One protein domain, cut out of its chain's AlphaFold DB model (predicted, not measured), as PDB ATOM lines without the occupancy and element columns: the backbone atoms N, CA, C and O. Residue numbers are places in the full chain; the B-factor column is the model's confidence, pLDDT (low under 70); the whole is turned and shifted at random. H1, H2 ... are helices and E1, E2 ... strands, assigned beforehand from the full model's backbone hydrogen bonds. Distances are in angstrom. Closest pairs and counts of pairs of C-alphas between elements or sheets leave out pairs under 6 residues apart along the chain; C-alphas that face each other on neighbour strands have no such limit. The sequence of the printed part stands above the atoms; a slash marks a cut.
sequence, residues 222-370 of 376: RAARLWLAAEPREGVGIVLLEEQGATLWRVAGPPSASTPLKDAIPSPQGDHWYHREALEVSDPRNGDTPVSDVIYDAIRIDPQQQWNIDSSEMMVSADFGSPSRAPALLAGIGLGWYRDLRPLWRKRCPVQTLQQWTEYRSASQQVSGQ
ATOM      1  N   ARG A 222      35.403  26.565 -15.971       96.06
ATOM      2  CA  ARG A 222      35.800  26.873 -14.589       96.06
ATOM      3  C   ARG A 222      37.253  27.337 -14.517       96.06
ATOM      4  O   ARG A 222      37.521  28.388 -13.939       96.06
ATOM      5  N   ALA A 223      38.169  26.622 -15.171       97.25
ATOM      6  CA  ALA A 223      39.567  27.028 -15.298       97.25
ATOM      7  C   ALA A 223      39.709  28.404 -15.972       97.25
ATOM      8  O   ALA A 223      40.483  29.240 -15.509       97.25
ATOM      9  N   ALA A 224      38.941  28.668 -17.035       96.94
ATOM     10  CA  ALA A 224      38.934  29.958 -17.727       96.94
ATOM     11  C   ALA A 224      38.524  31.100 -16.782       96.94
ATOM     12  O   ALA A 224      39.131  32.172 -16.764       96.94
ATOM     13  N   ARG A 225      37.497  30.848 -15.969       96.81
ATOM     14  CA  ARG A 225      36.930  31.809 -15.030       96.81
ATOM     15  C   ARG A 225      37.868  32.099 -13.858       96.81
ATOM     16  O   ARG A 225      38.183  33.261 -13.618       96.81
ATOM     17  N   LEU A 226      38.406  31.057 -13.223       97.56
ATOM     18  CA  LEU A 226      39.428  31.170 -12.175       97.56
ATOM     19  C   LEU A 226      40.675  31.919 -12.671       97.56
ATOM     20  O   LEU A 226      41.198  32.788 -11.976       97.56
ATOM     21  N   TRP A 227      41.100  31.642 -13.906       96.00
ATOM     22  CA  TRP A 227      42.244  32.296 -14.544       96.00
ATOM     23  C   TRP A 227      42.095  33.801 -14.708       96.00
ATOM     24  O   TRP A 227      43.070  34.543 -14.559       96.00
ATOM     25  N   LEU A 228      40.886  34.269 -14.997       94.56
ATOM     26  CA  LEU A 228      40.644  35.692 -15.189       94.56
ATOM     27  C   LEU A 228      40.286  36.429 -13.900       94.56
ATOM     28  O   LEU A 228      40.366  37.657 -13.873       94.56
ATOM     29  N   ALA A 229      39.908  35.697 -12.848       95.81
ATOM     30  CA  ALA A 229      39.380  36.288 -11.631       95.81
ATOM     31  C   ALA A 229      40.398  37.202 -10.925       95.81
ATOM     32  O   ALA A 229      40.032  38.270 -10.435       95.81
ATOM     33  N   ALA A 230      41.677  36.809 -10.897       93.94
ATOM     34  CA  ALA A 230      42.750  37.576 -10.269       93.94
ATOM     35  C   ALA A 230      44.140  37.233 -10.840       93.94
ATOM     36  O   ALA A 230      44.331  36.201 -11.479       93.94
ATOM     37  N   GLU A 231      45.133  38.094 -10.572       94.19
ATOM     38  CA  GLU A 231      46.552  37.785 -10.821       94.19
ATOM     39  C   GLU A 231      46.951  36.540  -9.998       94.19
ATOM     40  O   GLU A 231      46.825  36.588  -8.769       94.19
ATOM     41  N   PRO A 232      47.441  35.450 -10.626       93.31
ATOM     42  CA  PRO A 232      47.691  34.186  -9.944       93.31
ATOM     43  C   PRO A 232      48.944  34.293  -9.076       93.31
ATOM     44  O   PRO A 232      50.076  34.159  -9.539       93.31
ATOM     45  N   ARG A 233      48.733  34.576  -7.795       93.94
ATOM     46  CA  ARG A 233      49.757  34.523  -6.751       93.94
ATOM     47  C   ARG A 233      49.427  33.350  -5.842       93.94
ATOM     48  O   ARG A 233      48.258  33.137  -5.533       93.94
ATOM     49  N   GLU A 234      50.443  32.600  -5.436       95.81
ATOM     50  CA  GLU A 234      50.262  31.477  -4.516       95.81
ATOM     51  C   GLU A 234      49.475  31.913  -3.273       95.81
ATOM     52  O   GLU A 234      49.701  32.993  -2.722       95.81
ATOM     53  N   GLY A 235      48.503  31.095  -2.878       96.88
ATOM     54  CA  GLY A 235      47.634  31.354  -1.741       96.88
ATOM     55  C   GLY A 235      46.428  32.250  -2.030       96.88
ATOM     56  O   GLY A 235      45.547  32.317  -1.175       96.88
ATOM     57  N   VAL A 236      46.325  32.897  -3.199       97.25
ATOM     58  CA  VAL A 236      45.137  33.699  -3.555       97.25
ATOM     59  C   VAL A 236      43.893  32.815  -3.554       97.25
ATOM     60  O   VAL A 236      43.837  31.821  -4.281       97.25
ATOM     61  N   GLY A 237      42.907  33.195  -2.739       98.12
ATOM     62  CA  GLY A 237      41.598  32.558  -2.684       98.12
ATOM     63  C   GLY A 237      40.609  33.223  -3.639       98.12
ATOM     64  O   GLY A 237      40.584  34.447  -3.783       98.12
ATOM     65  N   ILE A 238      39.789  32.413  -4.296       98.56
ATOM     66  CA  ILE A 238      38.730  32.841  -5.204       98.56
ATOM     67  C   ILE A 238      37.454  32.110  -4.798       98.56
ATOM     68  O   ILE A 238      37.425  30.879  -4.790       98.56
ATOM     69  N   VAL A 239      36.403  32.859  -4.479       98.50
ATOM     70  CA  VAL A 239      35.074  32.294  -4.236       98.50
ATOM     71  C   VAL A 239      34.255  32.407  -5.512       98.50
ATOM     72  O   VAL A 239      34.002  33.508  -6.001       98.50
ATOM     73  N   LEU A 240      33.835  31.266  -6.053       98.12
ATOM     74  CA  LEU A 240      32.901  31.210  -7.169       98.12
ATOM     75  C   LEU A 240      31.477  31.124  -6.619       98.12
ATOM     76  O   LEU A 240      31.134  30.158  -5.943       98.12
ATOM     77  N   LEU A 241      30.655  32.125  -6.926       97.19
ATOM     78  CA  LEU A 241      29.224  32.126  -6.637       97.19
ATOM     79  C   LEU A 241      28.493  31.425  -7.792       97.19
ATOM     80  O   LEU A 241      28.316  31.986  -8.878       97.19
ATOM     81  N   GLU A 242      28.101  30.179  -7.562       92.81
ATOM     82  CA  GLU A 242      27.427  29.297  -8.516       92.81
ATOM     83  C   GLU A 242      25.910  29.274  -8.239       92.81
ATOM     84  O   GLU A 242      25.423  29.866  -7.278       92.81
ATOM     85  N   GLU A 243      25.108  28.649  -9.100       87.94
ATOM     86  CA  GLU A 243      23.641  28.644  -8.938       87.94
ATOM     87  C   GLU A 243      23.187  27.935  -7.650       87.94
ATOM     88  O   GLU A 243      22.221  28.347  -7.019       87.94
ATOM     89  N   GLN A 244      23.916  26.894  -7.243       87.19
ATOM     90  CA  GLN A 244      23.560  26.013  -6.124       87.19
ATOM     91  C   GLN A 244      24.327  26.327  -4.829       87.19
ATOM     92  O   GLN A 244      24.206  25.587  -3.859       87.19
ATOM     93  N   GLY A 245      25.129  27.394  -4.807       93.25
ATOM     94  CA  GLY A 245      25.926  27.774  -3.642       93.25
ATOM     95  C   GLY A 245      27.216  28.487  -4.020       93.25
ATOM     96  O   GLY A 245      27.326  29.063  -5.104       93.25
ATOM     97  N   ALA A 246      28.195  28.446  -3.123       96.62
ATOM     98  CA  ALA A 246      29.496  29.067  -3.314       96.62
ATOM     99  C   ALA A 246      30.626  28.071  -3.028       96.62
ATOM    100  O   ALA A 246      30.588  27.354  -2.028       96.62
ATOM    101  N   THR A 247      31.651  28.060  -3.885       97.44
ATOM    102  CA  THR A 247      32.842  27.211  -3.731       97.44
ATOM    103  C   THR A 247      34.103  28.053  -3.572       97.44
ATOM    104  O   THR A 247      34.250  29.088  -4.221       97.44
ATOM    105  N   LEU A 248      35.034  27.610  -2.720       98.00
ATOM    106  CA  LEU A 248      36.328  28.270  -2.514       98.00
ATOM    107  C   LEU A 248      37.443  27.504  -3.222       98.00
ATOM    108  O   LEU A 248      37.658  26.315  -2.976       98.00
ATOM    109  N   TRP A 249      38.185  28.231  -4.049       98.38
ATOM    110  CA  TRP A 249      39.345  27.754  -4.791       98.38
ATOM    111  C   TRP A 249      40.592  28.537  -4.397       98.38
ATOM    112  O   TRP A 249      40.518  29.744  -4.176       98.38
ATOM    113  N   ARG A 250      41.752  27.882  -4.358       98.12
ATOM    114  CA  ARG A 250      43.030  28.515  -4.026       98.12
ATOM    115  C   ARG A 250      44.091  28.248  -5.081       98.12
ATOM    116  O   ARG A 250      44.247  27.122  -5.546       98.12
ATOM    117  N   VAL A 251      44.834  29.292  -5.438       98.19
ATOM    118  CA  VAL A 251      46.009  29.187  -6.313       98.19
ATOM    119  C   VAL A 251      47.137  28.479  -5.566       98.19
ATOM    120  O   VAL A 251      47.571  28.952  -4.515       98.19
ATOM    121  N   ALA A 252      47.647  27.381  -6.120       97.44
ATOM    122  CA  ALA A 252      48.762  26.624  -5.559       97.44
ATOM    123  C   ALA A 252      49.593  25.918  -6.649       97.44
ATOM    124  O   ALA A 252      49.355  26.069  -7.852       97.44
ATOM    125  N   GLY A 253      50.600  25.160  -6.209       96.12
ATOM    126  CA  GLY A 253      51.418  24.305  -7.065       96.12
ATOM    127  C   GLY A 253      50.707  23.024  -7.534       96.12
ATOM    128  O   GLY A 253      49.526  22.811  -7.235       96.12
ATOM    129  N   PRO A 254      51.427  22.161  -8.275       95.56
ATOM    130  CA  PRO A 254      50.897  20.900  -8.788       95.56
ATOM    131  C   PRO A 254      50.258  20.013  -7.707       95.56
ATOM    132  O   PRO A 254      50.747  19.985  -6.574       95.56
ATOM    133  N   PRO A 255      49.179  19.283  -8.041       95.50
ATOM    134  CA  PRO A 255      48.525  18.371  -7.116       95.50
ATOM    135  C   PRO A 255      49.420  17.189  -6.747       95.50
ATOM    136  O   PRO A 255      50.344  16.815  -7.469       95.50
ATOM    137  N   SER A 256      49.113  16.587  -5.600       92.31
ATOM    138  CA  SER A 256      49.714  15.326  -5.170       92.31
ATOM    139  C   SER A 256      48.986  14.138  -5.803       92.31
ATOM    140  O   SER A 256      47.830  14.269  -6.200       92.31
ATOM    141  N   ALA A 257      49.601  12.952  -5.790       88.19
ATOM    142  CA  ALA A 257      48.957  11.713  -6.247       88.19
ATOM    143  C   ALA A 257      47.654  11.371  -5.487       88.19
ATOM    144  O   ALA A 257      46.790  10.669  -6.000       88.19
ATOM    145  N   SER A 258      47.493  11.869  -4.255       90.62
ATOM    146  CA  SER A 258      46.282  11.674  -3.445       90.62
ATOM    147  C   SER A 258      45.186  12.713  -3.692       90.62
ATOM    148  O   SER A 258      44.100  12.587  -3.129       90.62
ATOM    149  N   THR A 259      45.456  13.762  -4.470       93.81
ATOM    150  CA  THR A 259      44.487  14.832  -4.715       93.81
ATOM    151  C   THR A 259      43.375  14.316  -5.636       93.81
ATOM    152  O   THR A 259      43.672  13.897  -6.755       93.81
ATOM    153  N   PRO A 260      42.093  14.352  -5.221       92.81
ATOM    154  CA  PRO A 260      40.998  13.954  -6.099       92.81
ATOM    155  C   PRO A 260      40.948  14.831  -7.356       92.81
ATOM    156  O   PRO A 260      41.052  16.052  -7.260       92.81
ATOM    157  N   LEU A 261      40.717  14.228  -8.529       91.44
ATOM    158  CA  LEU A 261      40.715  14.945  -9.818       91.44
ATOM    159  C   LEU A 261      39.777  16.158  -9.825       91.44
ATOM    160  O   LEU A 261      40.130  17.218 -10.327       91.44
ATOM    161  N   LYS A 262      38.599  16.015  -9.210       91.12
ATOM    162  CA  LYS A 262      37.575  17.066  -9.105       91.12
ATOM    163  C   LYS A 262      37.957  18.248  -8.204       91.12
ATOM    164  O   LYS A 262      37.260  19.259  -8.229       91.12
ATOM    165  N   ASP A 263      38.984  18.090  -7.370       94.94
ATOM    166  CA  ASP A 263      39.411  19.080  -6.378       94.94
ATOM    167  C   ASP A 263      40.664  19.842  -6.817       94.94
ATOM    168  O   ASP A 263      41.114  20.730  -6.102       94.94
ATOM    169  N   ALA A 264      41.205  19.556  -8.002       96.38
ATOM    170  CA  ALA A 264      42.256  20.358  -8.605       96.38
ATOM    171  C   ALA A 264      41.955  20.625 -10.078       96.38
ATOM    172  O   ALA A 264      41.406  19.784 -10.780       96.38
ATOM    173  N   ILE A 265      42.320  21.809 -10.553       96.69
ATOM    174  CA  ILE A 265      42.140  22.220 -11.942       96.69
ATOM    175  C   ILE A 265      43.435  22.889 -12.406       96.69
ATOM    176  O   ILE A 265      43.891  23.838 -11.754       96.69
ATOM    177  N   PRO A 266      44.050  22.444 -13.514       96.88
ATOM    178  CA  PRO A 266      45.206  23.135 -14.057       96.88
ATOM    179  C   PRO A 266      44.770  24.486 -14.618       96.88
ATOM    180  O   PRO A 266      43.742  24.602 -15.288       96.88
ATOM    181  N   SER A 267      45.582  25.515 -14.397       96.44
ATOM    182  CA  SER A 267      45.393  26.773 -15.112       96.44
ATOM    183  C   SER A 267      45.482  26.553 -16.631       96.44
ATOM    184  O   SER A 267      46.218  25.671 -17.086       96.44
ATOM    185  N   PRO A 268      44.818  27.385 -17.452       94.69
ATOM    186  CA  PRO A 268      44.878  27.251 -18.909       94.69
ATOM    187  C   PRO A 268      46.307  27.287 -19.473       94.69
ATOM    188  O   PRO A 268      46.599  26.667 -20.493       94.69
ATOM    189  N   GLN A 269      47.215  28.016 -18.818       91.12
ATOM    190  CA  GLN A 269      48.632  28.086 -19.185       91.12
ATOM    191  C   GLN A 269      49.452  26.910 -18.659       91.12
ATOM    192  O   GLN A 269      50.486  26.584 -19.241       91.12
ATOM    193  N   GLY A 270      48.976  26.255 -17.601       90.56
ATOM    194  CA  GLY A 270      49.647  25.136 -16.964       90.56
ATOM    195  C   GLY A 270      50.787  25.526 -16.024       90.56
ATOM    196  O   GLY A 270      51.521  24.656 -15.573       90.56
ATOM    197  N   ASP A 271      50.949  26.811 -15.722       92.62
ATOM    198  CA  ASP A 271      52.003  27.346 -14.854       92.62
ATOM    199  C   ASP A 271      51.650  27.289 -13.358       92.62
ATOM    200  O   ASP A 271      52.533  27.364 -12.507       92.62
ATOM    201  N   HIS A 272      50.369  27.126 -13.030       96.31
ATOM    202  CA  HIS A 272      49.858  26.925 -11.672       96.31
ATOM    203  C   HIS A 272      48.554  26.114 -11.678       96.31
ATOM    204  O   HIS A 272      48.023  25.772 -12.744       96.31
ATOM    205  N   TRP A 273      48.034  25.831 -10.485       98.00
ATOM    206  CA  TRP A 273      46.826  25.044 -10.258       98.00
ATOM    207  C   TRP A 273      45.852  25.761  -9.331       98.00
ATOM    208  O   TRP A 273      46.247  26.584  -8.505       98.00
ATOM    209  N   TYR A 274      44.580  25.403  -9.455       98.38
ATOM    210  CA  TYR A 274      43.524  25.791  -8.534       98.38
ATOM    211  C   TYR A 274      43.074  24.572  -7.750       98.38
ATOM    212  O   TYR A 274      42.653  23.589  -8.352       98.38
ATOM    213  N   HIS A 275      43.140  24.641  -6.426       98.06
ATOM    214  CA  HIS A 275      42.667  23.588  -5.530       98.06
ATOM    215  C   HIS A 275      41.349  24.010  -4.899       98.06
ATOM    216  O   HIS A 275      41.239  25.132  -4.409       98.06
ATOM    217  N   ARG A 276      40.349  23.132  -4.911       97.19
ATOM    218  CA  ARG A 276      39.079  23.363  -4.226       97.19
ATOM    219  C   ARG A 276      39.246  23.055  -2.747       97.19
ATOM    220  O   ARG A 276      39.483  21.911  -2.378       97.19
ATOM    221  N   GLU A 277      39.089  24.068  -1.905       95.06
ATOM    222  CA  GLU A 277      39.214  23.924  -0.451       95.06
ATOM    223  C   GLU A 277      37.873  23.669   0.233       95.06
ATOM    224  O   GLU A 277      37.829  23.013   1.271       95.06
ATOM    225  N   ALA A 278      36.778  24.171  -0.343       92.50
ATOM    226  CA  ALA A 278      35.443  23.987   0.210       92.50
ATOM    227  C   ALA A 278      34.361  23.988  -0.879       92.50
ATOM    228  O   ALA A 278      34.418  24.758  -1.843       92.50
ATOM    229  N   LEU A 279      33.374  23.105  -0.695       87.25
ATOM    230  CA  LEU A 279      32.173  22.976  -1.531       87.25
ATOM    231  C   LEU A 279      31.022  23.879  -1.072       87.25
ATOM    232  O   LEU A 279      30.159  24.211  -1.873       87.25
ATOM    233  N   GLU A 280      31.029  24.252   0.205       92.38
ATOM    234  CA  GLU A 280      30.043  25.128   0.823       92.38
ATOM    235  C   GLU A 280      30.807  26.177   1.623       92.38
ATOM    236  O   GLU A 280      31.450  25.870   2.630       92.38
ATOM    237  N   VAL A 281      30.786  27.415   1.140       94.88
ATOM    238  CA  VAL A 281      31.277  28.582   1.876       94.88
ATOM    239  C   VAL A 281      30.180  29.625   1.984       94.88
ATOM    240  O   VAL A 281      29.190  29.567   1.257       94.88
ATOM    241  N   SER A 282      30.371  30.582   2.892       94.12
ATOM    242  CA  SER A 282      29.472  31.720   3.059       94.12
ATOM    243  C   SER A 282      29.178  32.392   1.721       94.12
ATOM    244  O   SER A 282      30.102  32.745   0.979       94.12
ATOM    245  N   ASP A 283      27.892  32.575   1.433       95.75
ATOM    246  CA  ASP A 283      27.398  33.146   0.189       95.75
ATOM    247  C   ASP A 283      26.783  34.526   0.461       95.75
ATOM    248  O   ASP A 283      25.637  34.636   0.911       95.75
ATOM    249  N   PRO A 284      27.509  35.616   0.158       95.31
ATOM    250  CA  PRO A 284      27.043  36.956   0.484       95.31
ATOM    251  C   PRO A 284      25.781  37.387  -0.272       95.31
ATOM    252  O   PRO A 284      25.150  38.372   0.115       95.31
ATOM    253  N   ARG A 285      25.361  36.651  -1.316       94.94
ATOM    254  CA  ARG A 285      24.060  36.872  -1.978       94.94
ATOM    255  C   ARG A 285      22.888  36.606  -1.036       94.94
ATOM    256  O   ARG A 285      21.828  37.202  -1.209       94.94
ATOM    257  N   ASN A 286      23.093  35.752  -0.037       93.88
ATOM    258  CA  ASN A 286      22.095  35.386   0.965       93.88
ATOM    259  C   ASN A 286      22.186  36.253   2.234       93.88
ATOM    260  O   ASN A 286      21.405  36.066   3.163       93.88
ATOM    261  N   GLY A 287      23.113  37.220   2.275       91.12
ATOM    262  CA  GLY A 287      23.396  38.035   3.461       91.12
ATOM    263  C   GLY A 287      24.389  37.400   4.437       91.12
ATOM    264  O   GLY A 287      24.563  37.925   5.535       91.12
ATOM    265  N   ASP A 288      25.044  36.302   4.051       94.56
ATOM    266  CA  ASP A 288      26.108  35.699   4.853       94.56
ATOM    267  C   ASP A 288      27.331  36.622   4.929       94.56
ATOM    268  O   ASP A 288      27.648  37.355   3.987       94.56
ATOM    269  N   THR A 289      28.076  36.536   6.033       94.06
ATOM    270  CA  THR A 289      29.347  37.251   6.186       94.06
ATOM    271  C   THR A 289      30.346  36.804   5.110       94.06
ATOM    272  O   THR A 289      30.633  35.608   5.026       94.06
ATOM    273  N   PRO A 290      30.922  37.726   4.314       95.12
ATOM    274  CA  PRO A 290      31.929  37.371   3.324       95.12
ATOM    275  C   PRO A 290      33.172  36.726   3.944       95.12
ATOM    276  O   PRO A 290      33.628  37.098   5.024       95.12
ATOM    277  N   VAL A 291      33.752  35.779   3.212       95.38
ATOM    278  CA  VAL A 291      35.078  35.225   3.471       95.38
ATOM    279  C   VAL A 291      36.102  36.345   3.265       95.38
ATOM    280  O   VAL A 291      36.051  37.067   2.268       95.38
ATOM    281  N   SER A 292      37.033  36.500   4.205       93.56
ATOM    282  CA  SER A 292      38.096  37.502   4.112       93.56
ATOM    283  C   SER A 292      39.199  37.071   3.140       93.56
ATOM    284  O   SER A 292      39.420  35.883   2.919       93.56
ATOM    285  N   ASP A 293      39.928  38.044   2.587       94.25
ATOM    286  CA  ASP A 293      41.129  37.824   1.760       94.25
ATOM    287  C   ASP A 293      40.917  36.945   0.509       94.25
ATOM    288  O   ASP A 293      41.832  36.258   0.041       94.25
ATOM    289  N   VAL A 294      39.714  36.986  -0.072       97.69
ATOM    290  CA  VAL A 294      39.372  36.303  -1.330       97.69
ATOM    291  C   VAL A 294      38.856  37.276  -2.386       97.69
ATOM    292  O   VAL A 294      38.428  38.390  -2.086       97.69
ATOM    293  N   ILE A 295      38.872  36.835  -3.642       98.31
ATOM    294  CA  ILE A 295      38.184  37.503  -4.746       98.31
ATOM    295  C   ILE A 295      36.909  36.732  -5.064       98.31
ATOM    296  O   ILE A 295      36.953  35.533  -5.325       98.31
ATOM    297  N   TYR A 296      35.782  37.423  -5.098       98.25
ATOM    298  CA  TYR A 296      34.516  36.848  -5.518       98.25
ATOM    299  C   TYR A 296      34.343  36.931  -7.026       98.25
ATOM    300  O   TYR A 296      34.618  37.955  -7.657       98.25
ATOM    301  N   ASP A 297      33.838  35.854  -7.613       98.19
ATOM    302  CA  ASP A 297      33.485  35.820  -9.015       98.19
ATOM    303  C   ASP A 297      32.158  35.082  -9.264       98.19
ATOM    304  O   ASP A 297      31.805  34.159  -8.539       98.19
ATOM    305  N   ALA A 298      31.399  35.498 -10.279       96.62
ATOM    306  CA  ALA A 298      30.080  34.937 -10.583       96.62
ATOM    307  C   ALA A 298      29.726  35.141 -12.056       96.62
ATOM    308  O   ALA A 298      29.835  36.259 -12.557       96.62
ATOM    309  N   ILE A 299      29.253  34.105 -12.755       93.50
ATOM    310  CA  ILE A 299      28.897  34.227 -14.182       93.50
ATOM    311  C   ILE A 299      27.725  35.176 -14.423       93.50
ATOM    312  O   ILE A 299      27.692  35.897 -15.420       93.50
ATOM    313  N   ARG A 300      26.765  35.185 -13.503       91.69
ATOM    314  CA  ARG A 300      25.578  36.030 -13.531       91.69
ATOM    315  C   ARG A 300      25.251  36.438 -12.104       91.69
ATOM    316  O   ARG A 300      25.424  35.656 -11.176       91.69
ATOM    317  N   ILE A 301      24.775  37.665 -11.964       93.56
ATOM    318  CA  ILE A 301      24.214  38.205 -10.729       93.56
ATOM    319  C   ILE A 301      22.854  38.781 -11.095       93.56
ATOM    320  O   ILE A 301      22.759  39.504 -12.098       93.56
ATOM    321  N   ASP A 302      21.835  38.451 -10.301       90.88
ATOM    322  CA  ASP A 302      20.498  39.026 -10.437       90.88
ATOM    323  C   ASP A 302      20.618  40.562 -10.464       90.88
ATOM    324  O   ASP A 302      21.214  41.148  -9.555       90.88
ATOM    325  N   PRO A 303      20.103  41.249 -11.500       85.56
ATOM    326  CA  PRO A 303      20.067  42.706 -11.531       85.56
ATOM    327  C   PRO A 303      19.410  43.350 -10.300       85.56
ATOM    328  O   PRO A 303      19.712  44.504 -10.009       85.56
ATOM    329  N   GLN A 304      18.527  42.632  -9.602       89.00
ATOM    330  CA  GLN A 304      17.843  43.074  -8.385       89.00
ATOM    331  C   GLN A 304      18.510  42.583  -7.090       89.00
ATOM    332  O   GLN A 304      17.959  42.808  -6.011       89.00
ATOM    333  N   GLN A 305      19.682  41.940  -7.169       92.88
ATOM    334  CA  GLN A 305      20.409  41.445  -6.000       92.88
ATOM    335  C   GLN A 305      20.633  42.564  -4.976       92.88
ATOM    336  O   GLN A 305      21.274  43.577  -5.266       92.88
ATOM    337  N   GLN A 306      20.151  42.341  -3.754       91.75
ATOM    338  CA  GLN A 306      20.420  43.204  -2.610       91.75
ATOM    339  C   GLN A 306      21.615  42.660  -1.829       91.75
ATOM    340  O   GLN A 306      21.695  41.462  -1.565       91.75
ATOM    341  N   TRP A 307      22.547  43.536  -1.469       92.94
ATOM    342  CA  TRP A 307      23.760  43.170  -0.744       92.94
ATOM    343  C   TRP A 307      23.672  43.691   0.690       92.94
ATOM    344  O   TRP A 307      23.821  44.887   0.926       92.94
ATOM    345  N   ASN A 308      23.432  42.791   1.644       92.31
ATOM    346  CA  ASN A 308      23.329  43.110   3.074       92.31
ATOM    347  C   ASN A 308      24.675  42.903   3.790       92.31
ATOM    348  O   ASN A 308      24.750  42.250   4.826       92.31
ATOM    349  N   ILE A 309      25.744  43.424   3.192       92.75
ATOM    350  CA  ILE A 309      27.137  43.250   3.617       92.75
ATOM    351  C   ILE A 309      27.905  44.565   3.435       92.75
ATOM    352  O   ILE A 309      27.438  45.468   2.735       92.75
ATOM    353  N   ASP A 310      29.110  44.664   3.999       91.31
ATOM    354  CA  ASP A 310      30.008  45.772   3.674       91.31
ATOM    355  C   ASP A 310      30.583  45.610   2.255       91.31
ATOM    356  O   ASP A 310      31.575  44.922   2.006       91.31
ATOM    357  N   SER A 311      29.926  46.256   1.291       92.62
ATOM    358  CA  SER A 311      30.330  46.228  -0.120       92.62
ATOM    359  C   SER A 311      31.665  46.930  -0.412       92.62
ATOM    360  O   SER A 311      32.195  46.779  -1.517       92.62
ATOM    361  N   SER A 312      32.217  47.690   0.540       93.69
ATOM    362  CA  SER A 312      33.501  48.377   0.373       93.69
ATOM    363  C   SER A 312      34.705  47.457   0.611       93.69
ATOM    364  O   SER A 312      35.779  47.722   0.074       93.69
ATOM    365  N   GLU A 313      34.513  46.345   1.327       91.50
ATOM    366  CA  GLU A 313      35.569  45.373   1.644       91.50
ATOM    367  C   GLU A 313      35.520  44.114   0.764       91.50
ATOM    368  O   GLU A 313      36.548  43.481   0.515       91.50
ATOM    369  N   MET A 314      34.342  43.749   0.242       95.81
ATOM    370  CA  MET A 314      34.203  42.593  -0.646       95.81
ATOM    371  C   MET A 314      34.830  42.878  -2.016       95.81
ATOM    372  O   MET A 314      34.338  43.708  -2.784       95.81
ATOM    373  N   MET A 315      35.891  42.147  -2.352       97.75
ATOM    374  CA  MET A 315      36.569  42.261  -3.643       97.75
ATOM    375  C   MET A 315      35.911  41.357  -4.684       97.75
ATOM    376  O   MET A 315      35.705  40.170  -4.443       97.75
ATOM    377  N   VAL A 316      35.637  41.897  -5.868       97.94
ATOM    378  CA  VAL A 316      35.033  41.178  -6.991       97.94
ATOM    379  C   VAL A 316      35.918  41.224  -8.231       97.94
ATOM    380  O   VAL A 316      36.658  42.183  -8.476       97.94
ATOM    381  N   SER A 317      35.836  40.164  -9.026       97.38
ATOM    382  CA  SER A 317      36.582  40.024 -10.268       97.38
ATOM    383  C   SER A 317      36.121  41.005 -11.356       97.38
ATOM    384  O   SER A 317      35.010  41.539 -11.327       97.38
ATOM    385  N   ALA A 318      36.958  41.193 -12.378       94.25
ATOM    386  CA  ALA A 318      36.636  42.047 -13.520       94.25
ATOM    387  C   ALA A 318      35.446  41.560 -14.363       94.25
ATOM    388  O   ALA A 318      34.826  42.366 -15.054       94.25
ATOM    389  N   ASP A 319      35.149  40.257 -14.337       94.88
ATOM    390  CA  ASP A 319      34.014  39.652 -15.045       94.88
ATOM    391  C   ASP A 319      32.892  39.242 -14.075       94.88
ATOM    392  O   ASP A 319      32.023  38.438 -14.426       94.88
ATOM    393  N   PHE A 320      32.871  39.806 -12.863       96.69
ATOM    394  CA  PHE A 320      31.813  39.556 -11.892       96.69
ATOM    395  C   PHE A 320      30.435  39.936 -12.452       96.69
ATOM    396  O   PHE A 320      30.210  41.043 -12.953       96.69
ATOM    397  N   GLY A 321      29.502  38.987 -12.391       94.62
ATOM    398  CA  GLY A 321      28.162  39.098 -12.957       94.62
ATOM    399  C   GLY A 321      28.115  39.103 -14.486       94.62
ATOM    400  O   GLY A 321      27.124  39.582 -15.041       94.62
ATOM    401  N   SER A 322      29.168  38.633 -15.165       92.38
ATOM    402  CA  SER A 322      29.244  38.514 -16.628       92.38
ATOM    403  C   SER A 322      29.923  37.206 -17.080       92.38
ATOM    404  O   SER A 322      30.801  36.682 -16.387       92.38
ATOM    405  N   PRO A 323      29.595  36.672 -18.274       92.62
ATOM    406  CA  PRO A 323      30.327  35.549 -18.871       92.62
ATOM    407  C   PRO A 323      31.814  35.859 -19.017       92.62
ATOM    408  O   PRO A 323      32.168  37.002 -19.294       92.62
ATOM    409  N   SER A 324      32.691  34.871 -18.852       94.38
ATOM    410  CA  SER A 324      34.137  35.123 -18.859       94.38
ATOM    411  C   SER A 324      34.635  35.522 -20.253       94.38
ATOM    412  O   SER A 324      34.265  34.911 -21.254       94.38
ATOM    413  N   ARG A 325      35.519  36.522 -20.335       95.94
ATOM    414  CA  ARG A 325      36.276  36.879 -21.552       95.94
ATOM    415  C   ARG A 325      37.511  36.001 -21.756       95.94
ATOM    416  O   ARG A 325      38.226  36.174 -22.748       95.94
ATOM    417  N   ALA A 326      37.796  35.090 -20.825       95.88
ATOM    418  CA  ALA A 326      39.021  34.305 -20.808       95.88
ATOM    419  C   ALA A 326      39.297  33.556 -22.120       95.88
ATOM    420  O   ALA A 326      40.430  33.670 -22.588       95.88
ATOM    421  N   PRO A 327      38.326  32.890 -22.780       96.88
ATOM    422  CA  PRO A 327      38.598  32.179 -24.033       96.88
ATOM    423  C   PRO A 327      39.221  33.083 -25.097       96.88
ATOM    424  O   PRO A 327      40.240  32.741 -25.695       96.88
ATOM    425  N   ALA A 328      38.677  34.291 -25.269       97.00
ATOM    426  CA  ALA A 328      39.215  35.263 -26.210       97.00
ATOM    427  C   ALA A 328      40.620  35.726 -25.791       97.00
ATOM    428  O   ALA A 328      41.550  35.707 -26.594       97.00
ATOM    429  N   LEU A 329      40.806  36.105 -24.523       95.94
ATOM    430  CA  LEU A 329      42.082  36.623 -24.016       95.94
ATOM    431  C   LEU A 329      43.209  35.579 -24.055       95.94
ATOM    432  O   LEU A 329      44.344  35.931 -24.382       95.94
ATOM    433  N   LEU A 330      42.906  34.302 -23.808       95.25
ATOM    434  CA  LEU A 330      43.852  33.193 -23.968       95.25
ATOM    435  C   LEU A 330      44.348  33.096 -25.417       95.25
ATOM    436  O   LEU A 330      45.549  32.948 -25.642       95.25
ATOM    437  N   ALA A 331      43.472  33.285 -26.408       96.00
ATOM    438  CA  ALA A 331      43.895  33.342 -27.807       96.00
ATOM    439  C   ALA A 331      44.820  34.541 -28.092       96.00
ATOM    440  O   ALA A 331      45.784  34.434 -28.852       96.00
ATOM    441  N   GLY A 332      44.588  35.679 -27.430       94.94
ATOM    442  CA  GLY A 332      45.477  36.841 -27.506       94.94
ATOM    443  C   GLY A 332      46.874  36.569 -26.940       94.94
ATOM    444  O   GLY A 332      47.863  37.048 -27.500       94.94
ATOM    445  N   ILE A 333      46.978  35.759 -25.881       94.31
ATOM    446  CA  ILE A 333      48.269  35.269 -25.369       94.31
ATOM    447  C   ILE A 333      48.961  34.414 -26.432       94.31
ATOM    448  O   ILE A 333      50.129  34.660 -26.731       94.31
ATOM    449  N   GLY A 334      48.235  33.495 -27.076       92.75
ATOM    450  CA  GLY A 334      48.746  32.671 -28.177       92.75
ATOM    451  C   GLY A 334      49.310  33.456 -29.360       92.75
ATOM    452  O   GLY A 334      50.269  33.030 -30.005       92.75
ATOM    453  N   LEU A 335      48.743  34.634 -29.631       92.75
ATOM    454  CA  LEU A 335      49.227  35.571 -30.647       92.75
ATOM    455  C   LEU A 335      50.381  36.471 -30.173       92.75
ATOM    456  O   LEU A 335      50.868  37.296 -30.949       92.75
ATOM    457  N   GLY A 336      50.793  36.379 -28.908       91.56
ATOM    458  CA  GLY A 336      51.801  37.260 -28.320       91.56
ATOM    459  C   GLY A 336      51.326  38.708 -28.158       91.56
ATOM    460  O   GLY A 336      52.142  39.631 -28.110       91.56
ATOM    461  N   TRP A 337      50.011  38.955 -28.090       90.81
ATOM    462  CA  TRP A 337      49.475  40.311 -27.902       90.81
ATOM    463  C   TRP A 337      49.813  40.900 -26.535       90.81
ATOM    464  O   TRP A 337      49.855  42.127 -26.391       90.81
ATOM    465  N   TYR A 338      50.071  40.035 -25.558       87.44
ATOM    466  CA  TYR A 338      50.407  40.388 -24.189       87.44
ATOM    467  C   TYR A 338      51.835  39.918 -23.900       87.44
ATOM    468  O   TYR A 338      52.080  38.737 -23.693       87.44
ATOM    469  N   ARG A 339      52.794  40.855 -23.933       77.06
ATOM    470  CA  ARG A 339      54.222  40.561 -23.685       77.06
ATOM    471  C   ARG A 339      54.516  40.203 -22.226       77.06
ATOM    472  O   ARG A 339      55.476  39.495 -21.964       77.06
ATOM    473  N   ASP A 340      53.717  40.734 -21.304       80.75
ATOM    474  CA  ASP A 340      53.752  40.421 -19.877       80.75
ATOM    475  C   ASP A 340      52.309  40.198 -19.427       80.75
ATOM    476  O   ASP A 340      51.408  40.981 -19.764       80.75
ATOM    477  N   LEU A 341      52.103  39.112 -18.694       83.69
ATOM    478  CA  LEU A 341      50.804  38.702 -18.199       83.69
ATOM    479  C   LEU A 341      50.400  39.516 -16.966       83.69
ATOM    480  O   LEU A 341      49.233  39.854 -16.834       83.69
ATOM    481  N   ARG A 342      51.327  39.967 -16.108       82.38
ATOM    482  CA  ARG A 342      50.959  40.783 -14.927       82.38
ATOM    483  C   ARG A 342      50.197  42.065 -15.310       82.38
ATOM    484  O   ARG A 342      49.147  42.339 -14.727       82.38
ATOM    485  N   PRO A 343      50.624  42.835 -16.332       82.94
ATOM    486  CA  PRO A 343      49.837  43.940 -16.871       82.94
ATOM    487  C   PRO A 343      48.524  43.540 -17.553       82.94
ATOM    488  O   PRO A 343      47.692  44.425 -17.752       82.94
ATOM    489  N   LEU A 344      48.332  42.281 -17.968       86.88
ATOM    490  CA  LEU A 344      47.031  41.798 -18.442       86.88
ATOM    491  C   LEU A 344      46.025  41.922 -17.297       86.88
ATOM    492  O   LEU A 344      45.108  42.732 -17.410       86.88
ATOM    493  N   TRP A 345      46.257  41.228 -16.178       88.12
ATOM    494  CA  TRP A 345      45.356  41.282 -15.024       88.12
ATOM    495  C   TRP A 345      45.214  42.709 -14.500       88.12
ATOM    496  O   TRP A 345      44.116  43.250 -14.467       88.12
ATOM    497  N   ARG A 346      46.322  43.406 -14.230       85.25
ATOM    498  CA  ARG A 346      46.260  44.743 -13.614       85.25
ATOM    499  C   ARG A 346      45.570  45.815 -14.457       85.25
ATOM    500  O   ARG A 346      45.009  46.742 -13.888       85.25
ATOM    501  N   LYS A 347      45.666  45.755 -15.791       86.62
ATOM    502  CA  LYS A 347      45.152  46.828 -16.671       86.62
ATOM    503  C   LYS A 347      43.873  46.469 -17.414       86.62
ATOM    504  O   LYS A 347      43.217  47.372 -17.915       86.62
ATOM    505  N   ARG A 348      43.574  45.180 -17.576       87.12
ATOM    506  CA  ARG A 348      42.475  44.693 -18.431       87.12
ATOM    507  C   ARG A 348      41.455  43.862 -17.658       87.12
ATOM    508  O   ARG A 348      40.311  43.752 -18.105       87.12
ATOM    509  N   CYS A 349      41.865  43.317 -16.513       88.12
ATOM    510  CA  CYS A 349      41.027  42.535 -15.610       88.12
ATOM    511  C   CYS A 349      41.231  42.989 -14.149       88.12
ATOM    512  O   CYS A 349      41.602  42.169 -13.308       88.12
ATOM    513  N   PRO A 350      41.068  44.293 -13.843       91.62
ATOM    514  CA  PRO A 350      41.275  44.784 -12.488       91.62
ATOM    515  C   PRO A 350      40.225  44.200 -11.537       91.62
ATOM    516  O   PRO A 350      39.037  44.179 -11.849       91.62
ATOM    517  N   VAL A 351      40.681  43.756 -10.367       94.88
ATOM    518  CA  VAL A 351      39.805  43.461  -9.228       94.88
ATOM    519  C   VAL A 351      39.371  44.796  -8.620       94.88
ATOM    520  O   VAL A 351      40.173  45.730  -8.549       94.88
ATOM    521  N   GLN A 352      38.119  44.890  -8.191       95.94
ATOM    522  CA  GLN A 352      37.526  46.104  -7.625       95.94
ATOM    523  C   GLN A 352      36.610  45.753  -6.453       95.94
ATOM    524  O   GLN A 352      36.293  44.581  -6.257       95.94
ATOM    525  N   THR A 353      36.188  46.737  -5.666       97.38
ATOM    526  CA  THR A 353      35.218  46.478  -4.594       97.38
ATOM    527  C   THR A 353      33.826  46.239  -5.180       97.38
ATOM    528  O   THR A 353      33.495  46.726  -6.269       97.38
ATOM    529  N   LEU A 354      32.978  45.504  -4.462       96.88
ATOM    530  CA  LEU A 354      31.578  45.315  -4.836       96.88
ATOM    531  C   LEU A 354      30.849  46.666  -4.956       96.88
ATOM    532  O   LEU A 354      30.018  46.841  -5.852       96.88
ATOM    533  N   GLN A 355      31.197  47.635  -4.107       95.81
ATOM    534  CA  GLN A 355      30.692  49.004  -4.189       95.81
ATOM    535  C   GLN A 355      31.013  49.640  -5.552       95.81
ATOM    536  O   GLN A 355      30.102  50.074  -6.255       95.81
ATOM    537  N   GLN A 356      32.287  49.631  -5.963       96.12
ATOM    538  CA  GLN A 356      32.725  50.179  -7.254       96.12
ATOM    539  C   GLN A 356      32.031  49.486  -8.430       96.12
ATOM    540  O   GLN A 356      31.597  50.137  -9.383       96.12
ATOM    541  N   TRP A 357      31.889  48.159  -8.357       95.25
ATOM    542  CA  TRP A 357      31.173  47.383  -9.368       95.25
ATOM    543  C   TRP A 357      29.699  47.797  -9.475       95.25
ATOM    544  O   TRP A 357      29.190  47.983 -10.583       95.25
ATOM    545  N   THR A 358      29.026  47.985  -8.336       92.88
ATOM    546  CA  THR A 358      27.611  48.383  -8.279       92.88
ATOM    547  C   THR A 358      27.411  49.777  -8.873       92.88
ATOM    548  O   THR A 358      26.562  49.956  -9.747       92.88
ATOM    549  N   GLU A 359      28.248  50.743  -8.482       92.38
ATOM    550  CA  GLU A 359      28.219  52.117  -8.997       92.38
ATOM    551  C   GLU A 359      28.419  52.161 -10.522       92.38
ATOM    552  O   GLU A 359      27.650  52.809 -11.242       92.38
ATOM    553  N   TYR A 360      29.400  51.412 -11.041       87.44
ATOM    554  CA  TYR A 360      29.657  51.307 -12.480       87.44
ATOM    555  C   TYR A 360      28.461  50.725 -13.248       87.44
ATOM    556  O   TYR A 360      28.105  51.211 -14.331       87.44
ATOM    557  N   ARG A 361      27.811  49.689 -12.699       83.69
ATOM    558  CA  ARG A 361      26.635  49.064 -13.319       83.69
ATOM    559  C   ARG A 361      25.451  50.025 -13.379       83.69
ATOM    560  O   ARG A 361      24.826  50.134 -14.434       83.69
ATOM    561  N   SER A 362      25.172  50.742 -12.292       82.00
ATOM    562  CA  SER A 362      24.099  51.740 -12.248       82.00
ATOM    563  C   SER A 362      24.326  52.862 -13.264       82.00
ATOM    564  O   SER A 362      23.401  53.218 -13.995       82.00
ATOM    565  N   ALA A 363      25.560  53.365 -13.381       80.12
ATOM    566  CA  ALA A 363      25.912  54.374 -14.381       80.12
ATOM    567  C   ALA A 363      25.716  53.855 -15.819       80.12
ATOM    568  O   ALA A 363      25.120  54.535 -16.654       80.12
ATOM    569  N   SER A 364      26.148  52.621 -16.097       76.75
ATOM    570  CA  SER A 364      26.010  51.999 -17.421       76.75
ATOM    571  C   SER A 364      24.543  51.807 -17.832       76.75
ATOM    572  O   SER A 364      24.186  52.069 -18.980       76.75
ATOM    573  N   GLN A 365      23.673  51.407 -16.894       70.75
ATOM    574  CA  GLN A 365      22.232  51.252 -17.140       70.75
ATOM    575  C   GLN A 365      21.528  52.590 -17.415       70.75
ATOM    576  O   GLN A 365      20.621  52.651 -18.250       70.75
ATOM    577  N   GLN A 366      21.945  53.673 -16.749       63.78
ATOM    578  CA  GLN A 366      21.398  55.012 -16.992       63.78
ATOM    579  C   GLN A 366      21.747  55.525 -18.394       63.78
ATOM    580  O   GLN A 366      20.867  56.048 -19.079       63.78
ATOM    581  N   VAL A 367      22.987  55.312 -18.849       64.50
ATOM    582  CA  VAL A 367      23.426  55.688 -20.203       64.50
ATOM    583  C   VAL A 367      22.660  54.898 -21.269       64.50
ATOM    584  O   VAL A 367      22.102  55.499 -22.185       64.50
ATOM    585  N   SER A 368      22.518  53.573 -21.118       60.12
ATOM    586  CA  SER A 368      21.732  52.770 -22.071       60.12
ATOM    587  C   SER A 368      20.249  53.162 -22.097       60.12
ATOM    588  O   SER A 368      19.614  53.150 -23.152       60.12
ATOM    589  N   GLY A 369      19.682  53.543 -20.946       48.91
ATOM    590  CA  GLY A 369      18.300  54.014 -20.846       48.91
ATOM    591  C   GLY A 369      18.070  55.378 -21.508       48.91
ATOM    592  O   GLY A 369      16.992  55.608 -22.054       48.91
ATOM    593  N   GLN A 370      19.072  56.263 -21.499       48.38
ATOM    594  CA  GLN A 370      19.034  57.545 -22.209       48.38
ATOM    595  C   GLN A 370      19.165  57.361 -23.726       48.38
ATOM    596  O   GLN A 370      18.328  57.877 -24.461       48.38
TER     597      GLN A 370
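Overview. This is residues 222 to 370 of the 376 residues of the protein "FGGY_N domain-containing protein" of Planctomycetes bacterium (UniProt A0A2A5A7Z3). H1 packs on a strongly twisted wall of five strands, and H2 packs on H1. Short pairings at residues 315 to 316 and 352 to 353 extend the wall beyond E5, while the end of H4, residues 363 to 370, sticks out as an arm. The printed part has 149 residues with four named helices and five named strands, ordered H1 E1 E2 E3 E4 E5 H2 H3 H4; the class is mixed, with under half of the residues in named elements. The mixed sheet runs E3 E4 E2 E1 E5; the whole is compact, radius of gyration of the C-alphas 15.8 A, spanning 52 by 37 by 22 A.

Arrangement. H1, residues 222 to 229, is on the sheet; its closest C-alphas to E1, residues 237 to 242, are Leu 226 and Ile 238, 7.2 A apart. E2, residues 245 to 252, forms a hairpin with E1, with N 240 and O 247 2.9 A apart. E3, residues 264 to 266, and E4, residues 273 to 278, form another hairpin, with N 265 and O 274 at 2.9 A. E4 is antiparallel to E2, with N 250 and O 275 at 2.8 A. E5, residues 294 to 297, is parallel to E1, with N 239 and O 295 at 2.9 A. H2, residues 326 to 334, touches H1 about perpendicular at 78 degrees; the closest C-alphas, Ala 224 and Ala 326, are 5.3 A apart. H3, residues 342 to 348, is close but not clearly touching H1, with the closest C-alphas, Leu 228 and Trp 345, 7.3 A apart. H4, residues 354 to 370, is apart from H1, H2 and H3. Each O i to N i+4 pair in H1, H2, H3 and H4 is within hydrogen-bond range.

Along the chain. H1 begins at C-alpha 222 (35.800, 26.873, -14.589). E2 measures 22.9 A and H4 24.7 A, ending at C-alpha 370 (19.034, 57.545, -22.209).

Size, cuts and confidence. The C-alphas farthest apart, Ala 257 and Gln 370, are 57.0 A apart. The printed part has no cut; the long links are E2 to E3, E4 to E5 and E5 to H2. Residues 366 to 370 have pLDDT under 70.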